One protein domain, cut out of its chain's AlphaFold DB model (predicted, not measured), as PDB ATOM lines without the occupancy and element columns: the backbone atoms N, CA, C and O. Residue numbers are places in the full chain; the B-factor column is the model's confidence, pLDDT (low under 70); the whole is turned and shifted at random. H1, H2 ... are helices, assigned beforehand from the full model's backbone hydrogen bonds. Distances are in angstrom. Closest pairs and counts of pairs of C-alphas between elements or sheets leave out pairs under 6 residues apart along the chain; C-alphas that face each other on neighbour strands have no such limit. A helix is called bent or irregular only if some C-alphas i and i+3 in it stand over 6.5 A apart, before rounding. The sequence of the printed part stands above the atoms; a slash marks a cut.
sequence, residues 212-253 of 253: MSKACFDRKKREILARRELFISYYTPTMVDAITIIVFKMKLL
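Overview. This is residues 212 to 253 of the 253 residues of an uncharacterized protein of Pyrus ussuriensis x Pyrus communis (UniProt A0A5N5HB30). What shape do these coordinates draw? They draw a flat, open V with unequal arms: the long helix H1 is one arm, the link of residues 235 to 238 makes the blunt corner, and the shorter helix H2 is the other arm, folding back at a slant. What is it made of, and how spread out is it? The printed part has 42 residues with two named helices, H1 then H2, and no named strand; its class is all helix. It is extended, with a radius of gyration of the C-alphas of 15.1 A and spans of 45 by 25 by 6 A.

Along the chain. Where is the longest helix? H1 is residues 212 to 234, from C-alpha 212 at (-41.987, 26.257, -40.720) to C-alpha 234 at (-10.116, 34.598, -33.044), 33.8 A. Where is the other? H2 is residues 239 to 250, 17.3 A from first to last C-alpha, and ends with C-alpha 250 at (-11.132, 17.498, -17.818).

Arrangement. How does H1 stand to H2? They are apart, with no C-alpha of the one within 8 A of the other, and a tight link of 4 residues joins them. Which residues stand free? They are residues 212 to 236, 238 to 244 and 246 to 253. How do the helix backbones look? In H1 every O i to N i+4 pair is within hydrogen-bond range; in H2, 6 of 8 are. Neither helix is bent.

Size, cuts and confidence. How large is the whole? The two C-alphas farthest apart, those of Met 212 and Met 239, are 45.8 A apart. Is the printed part unbroken? It has no cut, and Leu 253 is the chain's last residue. Where is confidence low? The mean pLDDT of the printed part is 74.7, and residues 235 to 253 are under 70.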
ATOM      1  N   MET A 212     -42.468  24.900 -40.453       93.44
ATOM      2  CA  MET A 212     -41.987  26.257 -40.720       93.44
ATOM      3  C   MET A 212     -41.214  26.865 -39.537       93.44
ATOM      4  O   MET A 212     -40.156  27.463 -39.737       93.44
ATOM      5  N   SER A 213     -41.701  26.694 -38.302       88.62
ATOM      6  CA  SER A 213     -41.002  27.188 -37.104       88.62
ATOM      7  C   SER A 213     -39.709  26.409 -36.851       88.62
ATOM      8  O   SER A 213     -38.693  27.012 -36.508       88.62
ATOM      9  N   LYS A 214     -39.700  25.105 -37.159       92.25
ATOM     10  CA  LYS A 214     -38.496  24.267 -37.137       92.25
ATOM     11  C   LYS A 214     -37.409  24.782 -38.089       92.25
ATOM     12  O   LYS A 214     -36.274  24.967 -37.665       92.25
ATOM     13  N   ALA A 215     -37.757  25.117 -39.335       90.94
ATOM     14  CA  ALA A 215     -36.797  25.673 -40.297       90.94
ATOM     15  C   ALA A 215     -36.203  27.026 -39.846       90.94
ATOM     16  O   ALA A 215     -35.010  27.278 -40.037       90.94
ATOM     17  N   CYS A 216     -37.013  27.888 -39.217       90.00
ATOM     18  CA  CYS A 216     -36.547  29.147 -38.625       90.00
ATOM     19  C   CYS A 216     -35.558  28.895 -37.473       90.00
ATOM     20  O   CYS A 216     -34.479  29.492 -37.426       90.00
ATOM     21  N   PHE A 217     -35.892  27.952 -36.592       85.81
ATOM     22  CA  PHE A 217     -35.053  27.569 -35.462       85.81
ATOM     23  C   PHE A 217     -33.716  26.967 -35.905       85.81
ATOM     24  O   PHE A 217     -32.663  27.385 -35.430       85.81
ATOM     25  N   ASP A 218     -33.732  26.057 -36.879       87.75
ATOM     26  CA  ASP A 218     -32.525  25.427 -37.425       87.75
ATOM     27  C   ASP A 218     -31.596  26.448 -38.103       87.75
ATOM     28  O   ASP A 218     -30.366  26.336 -38.033       87.75
ATOM     29  N   ARG A 219     -32.164  27.478 -38.748       93.44
ATOM     30  CA  ARG A 219     -31.391  28.611 -39.278       93.44
ATOM     31  C   ARG A 219     -30.733  29.403 -38.149       93.44
ATOM     32  O   ARG A 219     -29.543  29.698 -38.245       93.44
ATOM     33  N   LYS A 220     -31.470  29.715 -37.078       88.19
ATOM     34  CA  LYS A 220     -30.936  30.459 -35.928       88.19
ATOM     35  C   LYS A 220     -29.860  29.671 -35.181       88.19
ATOM     36  O   LYS A 220     -28.826  30.229 -34.831       88.19
ATOM     37  N   LYS A 221     -30.057  28.362 -35.013       86.25
ATOM     38  CA  LYS A 221     -29.095  27.451 -34.385       86.25
ATOM     39  C   LYS A 221     -27.769  27.411 -35.148       86.25
ATOM     40  O   LYS A 221     -26.712  27.500 -34.531       86.25
ATOM     41  N   ARG A 222     -27.817  27.357 -36.486       91.38
ATOM     42  CA  ARG A 222     -26.615  27.477 -37.332       91.38
ATOM     43  C   ARG A 222     -25.914  28.825 -37.176       91.38
ATOM     44  O   ARG A 222     -24.694  28.848 -37.103       91.38
ATOM     45  N   GLU A 223     -26.660  29.926 -37.098       91.12
ATOM     46  CA  GLU A 223     -26.083  31.261 -36.877       91.12
ATOM     47  C   GLU A 223     -25.338  31.345 -35.532       91.12
ATOM     48  O   GLU A 223     -24.215  31.840 -35.483       91.12
ATOM     49  N   ILE A 224     -25.937  30.828 -34.454       82.69
ATOM     50  CA  ILE A 224     -25.322  30.804 -33.117       82.69
ATOM     51  C   ILE A 224     -24.053  29.942 -33.120       82.69
ATOM     52  O   ILE A 224     -23.016  30.380 -32.623       82.69
ATOM     53  N   LEU A 225     -24.099  28.750 -33.727       85.81
ATOM     54  CA  LEU A 225     -22.924  27.881 -33.847       85.81
ATOM     55  C   LEU A 225     -21.794  28.549 -34.639       85.81
ATOM     56  O   LEU A 225     -20.659  28.550 -34.174       85.81
ATOM     57  N   ALA A 226     -22.106  29.187 -35.770       90.00
ATOM     58  CA  ALA A 226     -21.115  29.899 -36.573       90.00
ATOM     59  C   ALA A 226     -20.463  31.058 -35.798       90.00
ATOM     60  O   ALA A 226     -19.256  31.269 -35.895       90.00
ATOM     61  N   ARG A 227     -21.229  31.793 -34.977       84.44
ATOM     62  CA  ARG A 227     -20.676  32.847 -34.107       84.44
ATOM     63  C   ARG A 227     -19.716  32.285 -33.056       84.44
ATOM     64  O   ARG A 227     -18.668  32.884 -32.825       84.44
ATOM     65  N   ARG A 228     -20.042  31.138 -32.450       81.06
ATOM     66  CA  ARG A 228     -19.155  30.456 -31.489       81.06
ATOM     67  C   ARG A 228     -17.878  29.950 -32.150       81.06
ATOM     68  O   ARG A 228     -16.800  30.104 -31.590       81.06
ATOM     69  N   GLU A 229     -17.989  29.397 -33.352       85.31
ATOM     70  CA  GLU A 229     -16.839  28.919 -34.123       85.31
ATOM     71  C   GLU A 229     -15.893  30.070 -34.500       85.31
ATOM     72  O   GLU A 229     -14.681  29.959 -34.323       85.31
ATOM     73  N   LEU A 230     -16.445  31.225 -34.894       82.31
ATOM     74  CA  LEU A 230     -15.663  32.445 -35.099       82.31
ATOM     75  C   LEU A 230     -14.959  32.881 -33.809       82.31
ATOM     76  O   LEU A 230     -13.760  33.146 -33.840       82.31
ATOM     77  N   PHE A 231     -15.659  32.899 -32.672       74.81
ATOM     78  CA  PHE A 231     -15.068  33.282 -31.386       74.81
ATOM     79  C   PHE A 231     -13.877  32.391 -30.999       74.81
ATOM     80  O   PHE A 231     -12.828  32.899 -30.611       74.81
ATOM     81  N   ILE A 232     -13.997  31.074 -31.200       77.56
ATOM     82  CA  ILE A 232     -12.905  30.117 -30.968       77.56
ATOM     83  C   ILE A 232     -11.733  30.366 -31.933       77.56
ATOM     84  O   ILE A 232     -10.581  30.246 -31.526       77.56
ATOM     85  N   SER A 233     -12.000  30.741 -33.189       78.81
ATOM     86  CA  SER A 233     -10.948  31.003 -34.185       78.81
ATOM     87  C   SER A 233     -10.144  32.284 -33.926       78.81
ATOM     88  O   SER A 233      -8.954  32.326 -34.233       78.81
ATOM     89  N   TYR A 234     -10.771  33.318 -33.350       72.19
ATOM     90  CA  TYR A 234     -10.116  34.598 -33.044       72.19
ATOM     91  C   TYR A 234      -9.390  34.599 -31.698       72.19
ATOM     92  O   TYR A 234      -8.532  35.450 -31.462       72.19
ATOM     93  N   TYR A 235      -9.708  33.655 -30.816       68.06
ATOM     94  CA  TYR A 235      -9.040  33.526 -29.533       68.06
ATOM     95  C   TYR A 235      -7.747  32.716 -29.700       68.06
ATOM     96  O   TYR A 235      -7.746  31.495 -29.568       68.06
ATOM     97  N   THR A 236      -6.629  33.383 -30.007       69.50
ATOM     98  CA  THR A 236      -5.289  32.782 -29.893       69.50
ATOM     99  C   THR A 236      -4.957  32.634 -28.409       69.50
ATOM    100  O   THR A 236      -4.663  33.651 -27.775       69.50
ATOM    101  N   PRO A 237      -5.010  31.423 -27.824       61.41
ATOM    102  CA  PRO A 237      -4.855  31.267 -26.389       61.41
ATOM    103  C   PRO A 237      -3.430  31.650 -26.010       61.41
ATOM    104  O   PRO A 237      -2.463  31.059 -26.503       61.41
ATOM    105  N   THR A 238      -3.279  32.617 -25.115       66.56
ATOM    106  CA  THR A 238      -2.008  32.818 -24.424       66.56
ATOM    107  C   THR A 238      -1.712  31.561 -23.594       66.56
ATOM    108  O   THR A 238      -2.636  30.872 -23.164       66.56
ATOM    109  N   MET A 239      -0.441  31.200 -23.354       57.50
ATOM    110  CA  MET A 239      -0.098  29.936 -22.656       57.50
ATOM    111  C   MET A 239      -0.816  29.746 -21.301       57.50
ATOM    112  O   MET A 239      -1.037  28.614 -20.878       57.50
ATOM    113  N   VAL A 240      -1.208  30.839 -20.641       63.31
ATOM    114  CA  VAL A 240      -1.984  30.834 -19.388       63.31
ATOM    115  C   VAL A 240      -3.439  30.383 -19.611       63.31
ATOM    116  O   VAL A 240      -3.997  29.639 -18.801       63.31
ATOM    117  N   ASP A 241      -4.037  30.742 -20.745       58.44
ATOM    118  CA  ASP A 241      -5.413  30.380 -21.098       58.44
ATOM    119  C   ASP A 241      -5.512  28.913 -21.530       58.44
ATOM    120  O   ASP A 241      -6.480  28.225 -21.202       58.44
ATOM    121  N   ALA A 242      -4.470  28.386 -22.182       67.06
ATOM    122  CA  ALA A 242      -4.406  26.984 -22.597       67.06
ATOM    123  C   ALA A 242      -4.484  26.011 -21.403       67.06
ATOM    124  O   ALA A 242      -5.188  25.003 -21.471       67.06
ATOM    125  N   ILE A 243      -3.819  26.332 -20.285       67.88
ATOM    126  CA  ILE A 243      -3.870  25.527 -19.052       67.88
ATOM    127  C   ILE A 243      -5.285  25.550 -18.456       67.88
ATOM    128  O   ILE A 243      -5.809  24.509 -18.057       67.88
ATOM    129  N   THR A 244      -5.939  26.712 -18.456       61.94
ATOM    130  CA  THR A 244      -7.292  26.877 -17.901       61.94
ATOM    131  C   THR A 244      -8.341  26.123 -18.727       61.94
ATOM    132  O   THR A 244      -9.200  25.440 -18.167       61.94
ATOM    133  N   ILE A 245      -8.225  26.152 -20.059       65.25
ATOM    134  CA  ILE A 245      -9.107  25.416 -20.980       65.25
ATOM    135  C   ILE A 245      -8.949  23.896 -20.814       65.25
ATOM    136  O   ILE A 245      -9.948  23.174 -20.817       65.25
ATOM    137  N   ILE A 246      -7.722  23.392 -20.623       67.69
ATOM    138  CA  ILE A 246      -7.470  21.960 -20.374       67.69
ATOM    139  C   ILE A 246      -8.119  21.517 -19.057       67.69
ATOM    140  O   ILE A 246      -8.808  20.497 -19.027       67.69
ATOM    141  N   VAL A 247      -7.972  22.307 -17.989       63.38
ATOM    142  CA  VAL A 247      -8.592  22.016 -16.685       63.38
ATOM    143  C   VAL A 247     -10.122  22.008 -16.777       63.38
ATOM    144  O   VAL A 247     -10.767  21.156 -16.165       63.38
ATOM    145  N   PHE A 248     -10.718  22.902 -17.571       63.56
ATOM    146  CA  PHE A 248     -12.168  22.936 -17.777       63.56
ATOM    147  C   PHE A 248     -12.668  21.723 -18.578       63.56
ATOM    148  O   PHE A 248     -13.665  21.105 -18.205       63.56
ATOM    149  N   LYS A 249     -11.938  21.313 -19.626       62.72
ATOM    150  CA  LYS A 249     -12.258  20.115 -20.425       62.72
ATOM    151  C   LYS A 249     -12.186  18.816 -19.617       62.72
ATOM    152  O   LYS A 249     -13.006  17.934 -19.846       62.72
ATOM    153  N   MET A 250     -11.255  18.695 -18.667       52.66
ATOM    154  CA  MET A 250     -11.132  17.498 -17.818       52.66
ATOM    155  C   MET A 250     -12.235  17.364 -16.755       52.66
ATOM    156  O   MET A 250     -12.391  16.286 -16.202       52.66
ATOM    157  N   LYS A 251     -13.000  18.424 -16.462       44.03
ATOM    158  CA  LYS A 251     -14.138  18.377 -15.522       44.03
ATOM    159  C   LYS A 251     -15.468  17.970 -16.162       44.03
ATOM    160  O   LYS A 251     -16.424  17.718 -15.438       44.03
ATOM    161  N   LEU A 252     -15.541  17.979 -17.492       49.06
ATOM    162  CA  LEU A 252     -16.745  17.661 -18.272       49.06
ATOM    163  C   LEU A 252     -16.762  16.216 -18.804       49.06
ATOM    164  O   LEU A 252     -17.745  15.825 -19.432       49.06
ATOM    165  N   LEU A 253     -15.692  15.450 -18.563       54.22
ATOM    166  CA  LEU A 253     -15.589  14.005 -18.796       54.22
ATOM    167  C   LEU A 253     -15.758  13.259 -17.472       54.22
ATOM    168  O   LEU A 253     -16.399  12.187 -17.498       54.22
TER     169      LEU A 253